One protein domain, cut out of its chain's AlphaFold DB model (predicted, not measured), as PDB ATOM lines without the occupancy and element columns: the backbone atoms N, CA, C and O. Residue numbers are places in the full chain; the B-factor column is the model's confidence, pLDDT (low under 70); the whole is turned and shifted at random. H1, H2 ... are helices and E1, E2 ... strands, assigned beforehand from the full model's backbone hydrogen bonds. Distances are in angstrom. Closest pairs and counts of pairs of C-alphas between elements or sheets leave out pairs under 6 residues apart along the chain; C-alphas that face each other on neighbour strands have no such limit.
ATOM      1  N   ASN A 161      98.755  69.138 107.812       48.41
ATOM      2  CA  ASN A 161     100.170  68.793 107.608       48.41
ATOM      3  C   ASN A 161     100.496  68.647 106.108       48.41
ATOM      4  O   ASN A 161     101.570  69.061 105.687       48.41
ATOM      5  N   LEU A 162      99.539  68.170 105.300       49.03
ATOM      6  CA  LEU A 162      99.652  68.116 103.837       49.03
ATOM      7  C   LEU A 162      99.637  69.518 103.201       49.03
ATOM      8  O   LEU A 162     100.444  69.805 102.324       49.03
ATOM      9  N   ILE A 163      98.787  70.427 103.696       54.16
ATOM     10  CA  ILE A 163      98.679  71.807 103.182       54.16
ATOM     11  C   ILE A 163      99.957  72.616 103.475       54.16
ATOM     12  O   ILE A 163     100.447  73.343 102.612       54.16
ATOM     13  N   PHE A 164     100.560  72.446 104.658       56.41
ATOM     14  CA  PHE A 164     101.839  73.089 104.987       56.41
ATOM     15  C   PHE A 164     103.010  72.560 104.144       56.41
ATOM     16  O   PHE A 164     103.936  73.319 103.846       56.41
ATOM     17  N   GLU A 165     102.994  71.283 103.752       63.69
ATOM     18  CA  GLU A 165     104.013  70.716 102.864       63.69
ATOM     19  C   GLU A 165     103.893  71.259 101.433       63.69
ATOM     20  O   GLU A 165     104.907  71.642 100.842       63.69
ATOM     21  N   GLU A 166     102.676  71.384 100.897       69.19
ATOM     22  CA  GLU A 166     102.438  71.976  99.573       69.19
ATOM     23  C   GLU A 166     102.855  73.456  99.514       69.19
ATOM     24  O   GLU A 166     103.574  73.873  98.595       69.19
ATOM     25  N   ASP A 167     102.512  74.246 100.537       74.56
ATOM     26  CA  ASP A 167     102.916  75.653 100.637       74.56
ATOM     27  C   ASP A 167     104.443  75.813 100.716       74.56
ATOM     28  O   ASP A 167     105.027  76.704 100.085       74.56
ATOM     29  N   LEU A 168     105.133  74.918 101.433       78.25
ATOM     30  CA  LEU A 168     106.597  74.909 101.503       78.25
ATOM     31  C   LEU A 168     107.237  74.610 100.145       78.25
ATOM     32  O   LEU A 168     108.258  75.219  99.807       78.25
ATOM     33  N   VAL A 169     106.646  73.720  99.342       80.56
ATOM     34  CA  VAL A 169     107.111  73.439  97.975       80.56
ATOM     35  C   VAL A 169     106.963  74.678  97.089       80.56
ATOM     36  O   VAL A 169     107.898  75.027  96.357       80.56
ATOM     37  N   HIS A 170     105.842  75.397  97.189       81.38
ATOM     38  CA  HIS A 170     105.622  76.638  96.446       81.38
ATOM     39  C   HIS A 170     106.596  77.749  96.847       81.38
ATOM     40  O   HIS A 170     107.202  78.380  95.973       81.38
ATOM     41  N   ILE A 171     106.820  77.945  98.150       83.62
ATOM     42  CA  ILE A 171     107.803  78.904  98.675       83.62
ATOM     43  C   ILE A 171     109.212  78.534  98.200       83.62
ATOM     44  O   ILE A 171     109.961  79.389  97.726       83.62
ATOM     45  N   HIS A 172     109.569  77.252  98.244       87.44
ATOM     46  CA  HIS A 172     110.874  76.778  97.795       87.44
ATOM     47  C   HIS A 172     111.092  77.032  96.295       87.44
ATOM     48  O   HIS A 172     112.165  77.488  95.887       87.44
ATOM     49  N   ARG A 173     110.067  76.793  95.467       87.62
ATOM     50  CA  ARG A 173     110.104  77.090  94.028       87.62
ATOM     51  C   ARG A 173     110.254  78.589  93.769       87.62
ATOM     52  O   ARG A 173     111.078  78.977  92.944       87.62
ATOM     53  N   MET A 174     109.519  79.419  94.505       86.75
ATOM     54  CA  MET A 174     109.623  80.880  94.457       86.75
ATOM     55  C   MET A 174     111.031  81.370  94.770       86.75
ATOM     56  O   MET A 174     111.636  82.084  93.973       86.75
ATOM     57  N   MET A 175     111.584  80.935  95.898       90.62
ATOM     58  CA  MET A 175     112.925  81.320  96.331       90.62
ATOM     59  C   MET A 175     113.983  80.982  95.277       90.62
ATOM     60  O   MET A 175     114.851  81.807  95.008       90.62
ATOM     61  N   LYS A 176     113.884  79.818  94.621       89.06
ATOM     62  CA  LYS A 176     114.786  79.445  93.519       89.06
ATOM     63  C   LYS A 176     114.687  80.397  92.325       89.06
ATOM     64  O   LYS A 176     115.721  80.796  91.800       89.06
ATOM     65  N   ILE A 177     113.477  80.784  91.915       86.94
ATOM     66  CA  ILE A 177     113.272  81.734  90.808       86.94
ATOM     67  C   ILE A 177     113.928  83.084  91.132       86.94
ATOM     68  O   ILE A 177     114.637  83.642  90.295       86.94
ATOM     69  N   TYR A 178     113.748  83.585  92.357       85.81
ATOM     70  CA  TYR A 178     114.368  84.842  92.786       85.81
ATOM     71  C   TYR A 178     115.894  84.754  92.869       85.81
ATOM     72  O   TYR A 178     116.581  85.673  92.432       85.81
ATOM     73  N   LEU A 179     116.442  83.639  93.353       88.94
ATOM     74  CA  LEU A 179     117.893  83.450  93.441       88.94
ATOM     75  C   LEU A 179     118.573  83.349  92.078       88.94
ATOM     76  O   LEU A 179     119.673  83.871  91.912       88.94
ATOM     77  N   LEU A 180     117.907  82.734  91.095       85.38
ATOM     78  CA  LEU A 180     118.388  82.706  89.713       85.38
ATOM     79  C   LEU A 180     118.489  84.119  89.125       85.38
ATOM     80  O   LEU A 180     119.442  84.418  88.411       85.38
ATOM     81  N   ARG A 181     117.546  85.007  89.466       84.38
ATOM     82  CA  ARG A 181     117.583  86.414  89.049       84.38
ATOM     83  C   ARG A 181     118.741  87.187  89.688       84.38
ATOM     84  O   ARG A 181     119.284  88.084  89.054       84.38
ATOM     85  N   GLU A 182     119.101  86.858  90.925       80.56
ATOM     86  CA  GLU A 182     120.149  87.548  91.690       80.56
ATOM     87  C   GLU A 182     121.562  86.965  91.476       80.56
ATOM     88  O   GLU A 182     122.526  87.469  92.047       80.56
ATOM     89  N   SER A 183     121.732  85.949  90.616       82.88
ATOM     90  CA  SER A 183     123.038  85.337  90.284       82.88
ATOM     91  C   SER A 183     123.837  84.856  91.508       82.88
ATOM     92  O   SER A 183     125.056  85.017  91.593       82.88
ATOM     93  N   VAL A 184     123.141  84.295  92.500       85.06
ATOM     94  CA  VAL A 184     123.770  83.823  93.739       85.06
ATOM     95  C   VAL A 184     124.257  82.388  93.572       85.06
ATOM     96  O   VAL A 184     123.456  81.462  93.452       85.06
ATOM     97  N   ASP A 185     125.572  82.201  93.645       78.12
ATOM     98  CA  ASP A 185     126.200  80.880  93.675       78.12
ATOM     99  C   ASP A 185     126.264  80.331  95.115       78.12
ATOM    100  O   ASP A 185     126.424  81.089  96.073       78.12
ATOM    101  N   ASN A 186     126.196  79.003  95.275       82.38
ATOM    102  CA  ASN A 186     126.325  78.286  96.557       82.38
ATOM    103  C   ASN A 186     125.283  78.659  97.628       82.38
ATOM    104  O   ASN A 186     125.602  79.187  98.697       82.38
ATOM    105  N   PHE A 187     124.027  78.297  97.376       90.81
ATOM    106  CA  PHE A 187     122.943  78.410  98.347       90.81
ATOM    107  C   PHE A 187     122.298  77.056  98.653       90.81
ATOM    108  O   PHE A 187     122.304  76.134  97.838       90.81
ATOM    109  N   ARG A 188     121.687  76.952  99.834       92.94
ATOM    110  CA  ARG A 188     120.844  75.820 100.231       92.94
ATOM    111  C   ARG A 188     119.521  76.362 100.750       92.94
ATOM    112  O   ARG A 188     119.524  77.333 101.495       92.94
ATOM    113  N   ILE A 189     118.399  75.769 100.365       91.00
ATOM    114  CA  ILE A 189     117.087  76.152 100.898       91.00
ATOM    115  C   ILE A 189     116.569  74.992 101.741       91.00
ATOM    116  O   ILE A 189     116.515  73.861 101.264       91.00
ATOM    117  N   GLU A 190     116.218  75.268 102.993       90.00
ATOM    118  CA  GLU A 190     115.676  74.290 103.939       90.00
ATOM    119  C   GLU A 190     114.454  74.888 104.625       90.00
ATOM    120  O   GLU A 190     114.545  75.974 105.190       90.00
ATOM    121  N   ASN A 191     113.311  74.196 104.595       85.69
ATOM    122  CA  ASN A 191     112.086  74.608 105.297       85.69
ATOM    123  C   ASN A 191     111.678  76.073 105.022       85.69
ATOM    124  O   ASN A 191     111.375  76.823 105.949       85.69
ATOM    125  N   GLY A 192     111.741  76.509 103.757       85.25
ATOM    126  CA  GLY A 192     111.416  77.888 103.361       85.25
ATOM    127  C   GLY A 192     112.445  78.944 103.791       85.25
ATOM    128  O   GLY A 192     112.181  80.141 103.707       85.25
ATOM    129  N   ILE A 193     113.627  78.523 104.251       91.69
ATOM    130  CA  ILE A 193     114.722  79.400 104.667       91.69
ATOM    131  C   ILE A 193     115.887  79.238 103.699       91.69
ATOM    132  O   ILE A 193     116.343  78.133 103.423       91.69
ATOM    133  N   LEU A 194     116.408  80.362 103.222       94.00
ATOM    134  CA  LEU A 194     117.610  80.427 102.410       94.00
ATOM    135  C   LEU A 194     118.838  80.455 103.314       94.00
ATOM    136  O   LEU A 194     118.975  81.327 104.169       94.00
ATOM    137  N   HIS A 195     119.751  79.523 103.096       94.00
ATOM    138  CA  HIS A 195     121.041  79.430 103.753       94.00
ATOM    139  C   HIS A 195     122.129  79.815 102.747       94.00
ATOM    140  O   HIS A 195     122.392  79.077 101.796       94.00
ATOM    141  N   LEU A 196     122.783  80.952 102.984       93.19
ATOM    142  CA  LEU A 196     124.007  81.340 102.285       93.19
ATOM    143  C   LEU A 196     125.191  80.998 103.183       93.19
ATOM    144  O   LEU A 196     125.315  81.524 104.294       93.19
ATOM    145  N   GLN A 197     126.035  80.080 102.724       91.25
ATOM    146  CA  GLN A 197     127.154  79.558 103.502       91.25
ATOM    147  C   GLN A 197     128.479  79.953 102.857       91.25
ATOM    148  O   GLN A 197     128.711  79.711 101.678       91.25
ATOM    149  N   SER A 198     129.356  80.554 103.658       90.25
ATOM    150  CA  SER A 198     130.778  80.709 103.360       90.25
ATOM    151  C   SER A 198     131.591  79.914 104.373       90.25
ATOM    152  O   SER A 198     131.070  79.462 105.395       90.25
ATOM    153  N   LYS A 199     132.905  79.811 104.151       88.06
ATOM    154  CA  LYS A 199     133.819  79.201 105.134       88.06
ATOM    155  C   LYS A 199     133.794  79.897 106.502       88.06
ATOM    156  O   LYS A 199     134.199  79.305 107.496       88.06
ATOM    157  N   PHE A 200     133.347  81.152 106.558       88.62
ATOM    158  CA  PHE A 200     133.416  81.999 107.750       88.62
ATOM    159  C   PHE A 200     132.050  82.373 108.326       88.62
ATOM    160  O   PHE A 200     131.974  82.744 109.498       88.62
ATOM    161  N   PHE A 201     130.984  82.300 107.526       91.44
ATOM    162  CA  PHE A 201     129.661  82.775 107.917       91.44
ATOM    163  C   PHE A 201     128.553  81.876 107.382       91.44
ATOM    164  O   PHE A 201     128.638  81.326 106.289       91.44
ATOM    165  N   THR A 202     127.462  81.789 108.135       92.94
ATOM    166  CA  THR A 202     126.182  81.265 107.657       92.94
ATOM    167  C   THR A 202     125.115  82.337 107.831       92.94
ATOM    168  O   THR A 202     124.791  82.709 108.961       92.94
ATOM    169  N   PHE A 203     124.557  82.811 106.722       94.31
ATOM    170  CA  PHE A 203     123.433  83.742 106.697       94.31
ATOM    171  C   PHE A 203     122.145  82.965 106.440       94.31
ATOM    172  O   PHE A 203     122.089  82.138 105.531       94.31
ATOM    173  N   LYS A 204     121.114  83.228 107.245       94.31
ATOM    174  CA  LYS A 204     119.770  82.684 107.057       94.31
ATOM    175  C   LYS A 204     118.798  83.798 106.710       94.31
ATOM    176  O   LYS A 204     118.602  84.719 107.511       94.31
ATOM    177  N   LEU A 205     118.192  83.685 105.538       93.94
ATOM    178  CA  LEU A 205     117.225  84.636 105.016       93.94
ATOM    179  C   LEU A 205     115.867  83.972 104.820       93.94
ATOM    180  O   LEU A 205     115.783  82.801 104.456       93.94
ATOM    181  N   ALA A 206     114.812  84.734 105.060       92.00
ATOM    182  CA  ALA A 206     113.449  84.370 104.710       92.00
ATOM    183  C   ALA A 206     112.969  85.289 103.587       92.00
ATOM    184  O   ALA A 206     113.370  86.453 103.522       92.00
ATOM    185  N   LEU A 207     112.131  84.763 102.698       89.38
ATOM    186  CA  LEU A 207     111.468  85.567 101.683       89.38
ATOM    187  C   LEU A 207     110.144  86.072 102.273       89.38
ATOM    188  O   LEU A 207     109.240  85.283 102.528       89.38
ATOM    189  N   CYS A 208     110.061  87.372 102.538       87.00
ATOM    190  CA  CYS A 208     108.938  88.020 103.215       87.00
ATOM    191  C   CYS A 208     108.225  89.014 102.284       87.00
ATOM    192  O   CYS A 208     108.792  89.470 101.299       87.00
ATOM    193  N   GLY A 209     106.997  89.412 102.619       85.06
ATOM    194  CA  GLY A 209     106.246  90.432 101.875       85.06
ATOM    195  C   GLY A 209     105.236  89.862 100.878       85.06
ATOM    196  O   GLY A 209     104.963  88.665 100.850       85.06
ATOM    197  N   PHE A 210     104.624  90.747 100.089       78.75
ATOM    198  CA  PHE A 210     103.597  90.364  99.119       78.75
ATOM    199  C   PHE A 210     104.209  89.619  97.932       78.75
ATOM    200  O   PHE A 210     105.290  89.976  97.472       78.75
ATOM    201  N   TYR A 211     103.469  88.667  97.361       74.31
ATOM    202  CA  TYR A 211     103.875  87.892  96.177       74.31
ATOM    203  C   TYR A 211     104.360  88.762  95.003       74.31
ATOM    204  O   TYR A 211     105.250  88.380  94.254       74.31
ATOM    205  N   GLN A 212     103.793  89.960  94.853       77.88
ATOM    206  CA  GLN A 212     104.148  90.910  93.795       77.88
ATOM    207  C   GLN A 212     105.512  91.585  94.025       77.88
ATOM    208  O   GLN A 212     106.147  92.042  93.076       77.88
ATOM    209  N   ARG A 213     105.947  91.697  95.287       82.12
ATOM    210  CA  ARG A 213     107.178  92.380  95.712       82.12
ATOM    211  C   ARG A 213     107.789  91.677  96.932       82.12
ATOM    212  O   ARG A 213     107.834  92.275  98.011       82.12
ATOM    213  N   PRO A 214     108.230  90.418  96.800       84.88
ATOM    214  CA  PRO A 214     108.855  89.736  97.911       84.88
ATOM    215  C   PRO A 214     110.229  90.354  98.181       84.88
ATOM    216  O   PRO A 214     110.934  90.799  97.274       84.88
ATOM    217  N   GLN A 215     110.587  90.408  99.454       87.44
ATOM    218  CA  GLN A 215     111.800  91.009  99.974       87.44
ATOM    219  C   GLN A 215     112.527  89.994 100.843       87.44
ATOM    220  O   GLN A 215     111.934  89.318 101.686       87.44
ATOM    221  N   TRP A 216     113.835  89.904 100.652       90.75
ATOM    222  CA  TRP A 216     114.683  89.083 101.495       90.75
ATOM    223  C   TRP A 216     114.866  89.733 102.859       90.75
ATOM    224  O   TRP A 216     115.351  90.858 102.963       90.75
ATOM    225  N   GLN A 217     114.516  89.004 103.909       90.88
ATOM    226  CA  GLN A 217     114.731  89.422 105.281       90.88
ATOM    227  C   GLN A 217     115.786  88.533 105.932       90.88
ATOM    228  O   GLN A 217     115.597  87.327 106.116       90.88
ATOM    229  N   LEU A 218     116.911  89.138 106.305       92.31
ATOM    230  CA  LEU A 218     117.951  88.480 107.085       92.31
ATOM    231  C   LEU A 218     117.495  88.373 108.546       92.31
ATOM    232  O   LEU A 218     117.291  89.389 109.206       92.31
ATOM    233  N   PHE A 219     117.348  87.152 109.065       88.81
ATOM    234  CA  PHE A 219     116.884  86.943 110.446       88.81
ATOM    235  C   PHE A 219     117.920  86.263 111.344       88.81
ATOM    236  O   PHE A 219     117.811  86.332 112.569       88.81
ATOM    237  N   LYS A 220     118.930  85.594 110.771       91.06
ATOM    238  CA  LYS A 220     120.009  84.996 111.565       91.06
ATOM    239  C   LYS A 220     121.336  84.995 110.824       91.06
ATOM    240  O   LYS A 220     121.418  84.563 109.680       91.06
ATOM    241  N   VAL A 221     122.386  85.398 111.531       92.19
ATOM    242  CA  VAL A 221     123.782  85.266 111.107       92.19
ATOM    243  C   VAL A 221     124.499  84.407 112.135       92.19
ATOM    244  O   VAL A 221     124.247  84.537 113.331       92.19
ATOM    245  N   LYS A 222     125.344  83.491 111.669       90.75
ATOM    246  CA  LYS A 222     126.290  82.754 112.508       90.75
ATOM    247  C   LYS A 222     127.691  82.945 111.947       90.75
ATOM    248  O   LYS A 222     127.980  82.448 110.857       90.75
ATOM    249  N   SER A 223     128.544  83.658 112.669       89.12
ATOM    250  CA  SER A 223     129.979  83.728 112.386       89.12
ATOM    251  C   SER A 223     130.714  82.513 112.951       89.12
ATOM    252  O   SER A 223     130.357  81.987 114.001       89.12
ATOM    253  N   TYR A 224     131.787  82.086 112.284       84.75
ATOM    254  CA  TYR A 224     132.653  81.003 112.768       84.75
ATOM    255  C   TYR A 224     133.299  81.321 114.128       84.75
ATOM    256  O   TYR A 224     133.577  80.428 114.920       84.75
ATOM    257  N   THR A 225     133.506  82.605 114.430       77.94
ATOM    258  CA  THR A 225     134.021  83.051 115.731       77.94
ATOM    259  C   THR A 225     132.988  82.942 116.858       77.94
ATOM    260  O   THR A 225     133.337  83.226 118.001       77.94
ATOM    261  N   ASN A 226     131.733  82.565 116.557       78.56
ATOM    262  CA  ASN A 226     130.600  82.507 117.490       78.56
ATOM    263  C   ASN A 226     130.439  83.788 118.333       78.56
ATOM    264  O   ASN A 226     129.948  83.762 119.464       78.56
ATOM    265  N   SER A 227     130.863  84.936 117.793       85.44
ATOM    266  CA  SER A 227     130.804  86.208 118.502       85.44
ATOM    267  C   SER A 227     129.459  86.875 118.260       85.44
ATOM    268  O   SER A 227     129.226  87.478 117.212       85.44
ATOM    269  N   ARG A 228     128.596  86.847 119.280       85.50
ATOM    270  CA  ARG A 228     127.264  87.473 119.240       85.50
ATOM    271  C   ARG A 228     127.306  88.947 118.818       85.50
ATOM    272  O   ARG A 228     126.440  89.398 118.083       85.50
ATOM    273  N   LYS A 229     128.345  89.689 119.227       84.94
ATOM    274  CA  LYS A 229     128.522  91.103 118.847       84.94
ATOM    275  C   LYS A 229     128.723  91.280 117.340       84.94
ATOM    276  O   LYS A 229     128.218  92.242 116.772       84.94
ATOM    277  N   VAL A 230     129.470  90.375 116.708       83.06
ATOM    278  CA  VAL A 230     129.720  90.406 115.259       83.06
ATOM    279  C   VAL A 230     128.449  90.016 114.512       83.06
ATOM    280  O   VAL A 230     128.065  90.709 113.573       83.06
ATOM    281  N   ASP A 231     127.764  88.970 114.973       87.12
ATOM    282  CA  ASP A 231     126.509  88.509 114.376       87.12
ATOM    283  C   ASP A 231     125.437  89.614 114.405       87.12
ATOM    284  O   ASP A 231     124.830  89.906 113.373       87.12
ATOM    285  N   ASP A 232     125.272  90.302 115.543       86.19
ATOM    286  CA  ASP A 232     124.316  91.408 115.704       86.19
ATOM    287  C   ASP A 232     124.658  92.617 114.815       86.19
ATOM    288  O   ASP A 232     123.765  93.274 114.274       86.19
ATOM    289  N   GLN A 233     125.945  92.929 114.631       85.56
ATOM    290  CA  GLN A 233     126.366  94.013 113.739       85.56
ATOM    291  C   GLN A 233     126.116  93.683 112.266       85.56
ATOM    292  O   GLN A 233     125.688  94.559 111.512       85.56
ATOM    293  N   LEU A 234     126.358  92.436 111.856       86.81
ATOM    294  CA  LEU A 234     126.095  91.979 110.491       86.81
ATOM    295  C   LEU A 234     124.594  91.954 110.192       86.81
ATOM    296  O   LEU A 234     124.189  92.427 109.134       86.81
ATOM    297  N   LEU A 235     123.778  91.505 111.153       88.69
ATOM    298  CA  LEU A 235     122.313  91.536 111.073       88.69
ATOM    299  C   LEU A 235     121.763  92.943 110.818       88.69
ATOM    300  O   LEU A 235     120.842  93.104 110.028       88.69
ATOM    301  N   ARG A 236     122.324  93.971 111.470       84.62
ATOM    302  CA  ARG A 236     121.846  95.359 111.329       84.62
ATOM    303  C   ARG A 236     122.304  96.048 110.047       84.62
ATOM    304  O   ARG A 236     121.664  97.003 109.624       84.62
ATOM    305  N   ARG A 237     123.442  95.639 109.481       82.94
ATOM    306  CA  ARG A 237     124.105  96.367 108.384       82.94
ATOM    307  C   ARG A 237     123.866  95.765 107.007       82.94
ATOM    308  O   ARG A 237     123.970  96.484 106.018       82.94
ATOM    309  N   LEU A 238     123.585  94.468 106.928       86.94
ATOM    310  CA  LEU A 238     123.394  93.770 105.662       86.94
ATOM    311  C   LEU A 238     121.900  93.592 105.394       86.94
ATOM    312  O   LEU A 238     121.259  92.708 105.956       86.94
ATOM    313  N   ALA A 239     121.354  94.465 104.548       78.75
ATOM    314  CA  ALA A 239     119.926  94.498 104.239       78.75
ATOM    315  C   ALA A 239     119.553  93.702 102.977       78.75
ATOM    316  O   ALA A 239     118.423  93.246 102.856       78.75
ATOM    317  N   THR A 240     120.484  93.532 102.032       87.25
ATOM    318  CA  THR A 240     120.210  92.906 100.726       87.25
ATOM    319  C   THR A 240     121.091  91.685 100.487       87.25
ATOM    320  O   THR A 240     122.231  91.643 100.959       87.25
ATOM    321  N   ILE A 241     120.606  90.712  99.710       88.44
ATOM    322  CA  ILE A 241     121.401  89.538  99.315       88.44
ATOM    323  C   ILE A 241     122.700  89.959  98.626       88.44
ATOM    324  O   ILE A 241     123.768  89.487  99.010       88.44
ATOM    325  N   ASP A 242     122.646  90.936  97.721       87.62
ATOM    326  CA  ASP A 242     123.837  91.496  97.076       87.62
ATOM    327  C   ASP A 242     124.883  92.001  98.074       87.62
ATOM    328  O   ASP A 242     126.083  91.770  97.902       87.62
ATOM    329  N   SER A 243     124.445  92.702  99.124       89.56
ATOM    330  CA  SER A 243     125.351  93.194 100.166       89.56
ATOM    331  C   SER A 243     126.002  92.041 100.933       89.56
ATOM    332  O   SER A 243     127.201  92.092 101.212       89.56
ATOM    333  N   ILE A 244     125.243  90.972 101.199       91.12
ATOM    334  CA  ILE A 244     125.715  89.773 101.896       91.12
ATOM    335  C   ILE A 244     126.740  89.030 101.036       91.12
ATOM    336  O   ILE A 244     127.834  88.731 101.514       91.12
ATOM    337  N   VAL A 245     126.444  88.802  99.755       89.50
ATOM    338  CA  VAL A 245     127.349  88.115  98.822       89.50
ATOM    339  C   VAL A 245     128.640  88.916  98.618       89.50
ATOM    340  O   VAL A 245     129.736  88.352  98.677       89.50
ATOM    341  N   LYS A 246     128.549  90.243  98.441       89.38
ATOM    342  CA  LYS A 246     129.729  91.125  98.344       89.38
ATOM    343  C   LYS A 246     130.570  91.079  99.617       89.38
ATOM    344  O   LYS A 246     131.795  90.991  99.534       89.38
ATOM    345  N   PHE A 247     129.926  91.097 100.782       91.69
ATOM    346  CA  PHE A 247     130.606  90.974 102.065       91.69
ATOM    347  C   PHE A 247     131.325  89.624 102.207       91.69
ATOM    348  O   PHE A 247     132.492  89.604 102.598       91.69
ATOM    349  N   MET A 248     130.676  88.514 101.838       89.81
ATOM    350  CA  MET A 248     131.282  87.176 101.860       89.81
ATOM    351  C   MET A 248     132.547  87.129 100.993       89.81
ATOM    352  O   MET A 248     133.614  86.785 101.502       89.81
ATOM    353  N   LYS A 249     132.461  87.568  99.728       87.81
ATOM    354  CA  LYS A 249     133.603  87.598  98.792       87.81
ATOM    355  C   LYS A 249     134.747  88.485  99.297       87.81
ATOM    356  O   LYS A 249     135.918  88.099  99.234       87.81
ATOM    357  N   PHE A 250     134.419  89.661  99.834       88.38
ATOM    358  CA  PHE A 250     135.401  90.575 100.418       88.38
ATOM    359  C   PHE A 250     136.121  89.949 101.617       88.38
ATOM    360  O   PHE A 250     137.349  89.989 101.700       88.38
ATOM    361  N   PHE A 251     135.373  89.346 102.544       88.38
ATOM    362  CA  PHE A 251     135.953  88.771 103.753       88.38
ATOM    363  C   PHE A 251     136.834  87.557 103.449       88.38
ATOM    364  O   PHE A 251     137.912  87.425 104.029       88.38
ATOM    365  N   GLU A 252     136.418  86.700 102.516       86.38
ATOM    366  CA  GLU A 252     137.233  85.576 102.047       86.38
ATOM    367  C   GLU A 252     138.542  86.051 101.413       86.38
ATOM    368  O   GLU A 252     139.614  85.551 101.765       86.38
ATOM    369  N   SER A 253     138.478  87.077 100.560       80.81
ATOM    370  CA  SER A 253     139.663  87.684  99.940       80.81
ATOM    371  C   SER A 253     140.610  88.271 100.990       80.81
ATOM    372  O   SER A 253     141.814  88.018 100.956       80.81
ATOM    373  N   LYS A 254     140.067  88.980 101.990       84.06
ATOM    374  CA  LYS A 254     140.844  89.540 103.103       84.06
ATOM    375  C   LYS A 254     141.509  88.453 103.948       84.06
ATOM    376  O   LYS A 254     142.662  88.605 104.343       84.06
ATOM    377  N   LYS A 255     140.811  87.352 104.235       83.44
ATOM    378  CA  LYS A 255     141.379  86.225 104.990       83.44
ATOM    379  C   LYS A 255     142.468  85.501 104.208       83.44
ATOM    380  O   LYS A 255     143.481  85.149 104.806       83.44
ATOM    381  N   LYS A 256     142.302  85.342 102.892       77.44
ATOM    382  CA  LYS A 256     143.352  84.814 102.012       77.44
ATOM    383  C   LYS A 256     144.588  85.719 102.036       77.44
ATOM    384  O   LYS A 256     145.682  85.224 102.282       77.44
ATOM    385  N   ALA A 257     144.414  87.032 101.888       70.62
ATOM    386  CA  ALA A 257     145.514  87.993 101.975       70.62
ATOM    387  C   ALA A 257     146.230  87.938 103.334       70.62
ATOM    388  O   ALA A 257     147.452  87.874 103.375       70.62
ATOM    389  N   LEU A 258     145.481  87.866 104.440       74.06
ATOM    390  CA  LEU A 258     146.057  87.726 105.779       74.06
ATOM    391  C   LEU A 258     146.830  86.410 105.943       74.06
ATOM    392  O   LEU A 258     147.887  86.405 106.557       74.06
ATOM    393  N   SER A 259     146.339  85.297 105.386       71.62
ATOM    394  CA  SER A 259     147.078  84.028 105.431       71.62
ATOM    395  C   SER A 259     148.405  84.105 104.674       71.62
ATOM    396  O   SER A 259     149.406  83.598 105.165       71.62
ATOM    397  N   VAL A 260     148.432  84.794 103.528       69.25
ATOM    398  CA  VAL A 260     149.658  85.039 102.758       69.25
ATOM    399  C   VAL A 260     150.602  85.962 103.528       69.25
ATOM    400  O   VAL A 260     151.786  85.666 103.622       69.25
ATOM    401  N   PHE A 261     150.084  87.036 104.127       65.00
ATOM    402  CA  PHE A 261     150.871  87.950 104.956       65.00
ATOM    403  C   PHE A 261     151.498  87.237 106.157       65.00
ATOM    404  O   PHE A 261     152.699  87.349 106.366       65.00
ATOM    405  N   ASN A 262     150.722  86.442 106.896       66.50
ATOM    406  CA  ASN A 262     151.233  85.696 108.042       66.50
ATOM    407  C   ASN A 262     152.305  84.683 107.620       66.50
ATOM    408  O   ASN A 262     153.301  84.542 108.316       66.50
ATOM    409  N   LEU A 263     152.126  84.005 106.477       66.00
ATOM    410  CA  LEU A 263     153.156  83.124 105.917       66.00
ATOM    411  C   LEU A 263     154.446  83.897 105.607       66.00
ATOM    412  O   LEU A 263     155.521  83.409 105.946       66.00
ATOM    413  N   LEU A 264     154.331  85.096 105.016       61.34
ATOM    414  CA  LEU A 264     155.456  85.997 104.729       61.34
ATOM    415  C   LEU A 264     156.172  86.462 106.008       61.34
ATOM    416  O   LEU A 264     157.403  86.478 106.063       61.34
ATOM    417  N   GLU A 265     155.407  86.808 107.042       64.12
ATOM    418  CA  GLU A 265     155.905  87.327 108.316       64.12
ATOM    419  C   GLU A 265     156.611  86.251 109.150       64.12
ATOM    420  O   GLU A 265     157.707  86.482 109.665       64.12
ATOM    421  N   THR A 266     156.038  85.047 109.253       57.50
ATOM    422  CA  THR A 266     156.608  83.992 110.101       57.50
ATOM    423  C   THR A 266     157.846  83.340 109.495       57.50
ATOM    424  O   THR A 266     158.511  82.569 110.184       57.50
TER     425      THR A 266
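This is residues 161 to 266 of the 724 residues of an uncharacterized protein of Vittaforma corneae (strain ATCC 50505) (UniProt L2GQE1). A strongly twisted sheet of four antiparallel strands has three helices over one face: H2 packs on edge strand E4, while the long helices H1 and H3 reach toward opposite ends of the domain. H1 passes over the sheet with residues 168 to 179 and H3 with residues 241 to 252; beyond these, residues 256 to 266 of H3 stick out as a free arm. The printed part has 106 residues, with three named helices and four named strands in the order H1 E1 E2 E3 E4 H2 H3, of mixed class; the sheet's order is E1 E2 E3 E4. The whole is loose, with a radius of gyration of the C-alphas of 16.3 A and spans of 59 by 27 by 23 A, the free arm adding to the length.

H1, residues 161 to 181, begins at C-alpha 161 (100.170, 68.793, 107.608) and is 31.0 A long. E1 is residues 187 to 190 and E2 residues 193 to 197. E3, residues 201 to 208, is 21.9 A long. E4, residues 215 to 223, is 23.2 A long, starts at C-alpha 215 (111.800, 91.009, 99.974) and bends by 52 degrees at residue 219. H2 is residues 228 to 237, 14.4 A long. H3, residues 241 to 266, is 37.2 A long and ends at C-alpha 266 (156.608, 83.992, 110.101).

E1 to E4 form a meander, each strand the antiparallel neighbour of the one before, and each successive pair is a hairpin. N 188 and O 195 of E1 and E2 are 3.0 A apart, N 194 and O 205 of E2 and E3 2.8 A, and N 208 and O 215 of E3 and E4 2.8 A, within hydrogen-bond range. H1 is over E2 at a height over the sheet of 8.8 A, slantwise to the strands; its closest C-alphas to E1 are those of His 172 and Ile 189, 7.0 A apart. H2 is over E4 at a height of 7.4 A and runs along the strands, at 16 degrees to E4 on the local plane; the closest C-alphas are those of Val 221 and Asp 231, 5.4 A apart. H3, on the same face as H2, is over E2 and E3 at a height of 13.3 A, along the strands; its closest C-alphas to E4 are those of Trp 216 and Ile 241, 7.1 A apart. H1 is apart from H2 and H3, and H2 and H3 are near each other. In H1, H2 and H3 every O i to N i+4 pair is within hydrogen-bond range.

The C-alphas of Leu 162 and Glu 265 are the two farthest apart, at 59.6 A. Without residues 256 to 266 the body spans 43 by 26 by 21 A. The printed part has no cut. The link from E3 to E4 is short, and the other links are tight. Mean pLDDT of the printed part is 83.2, with residues 161 to 166 and 260 to 266 under 70.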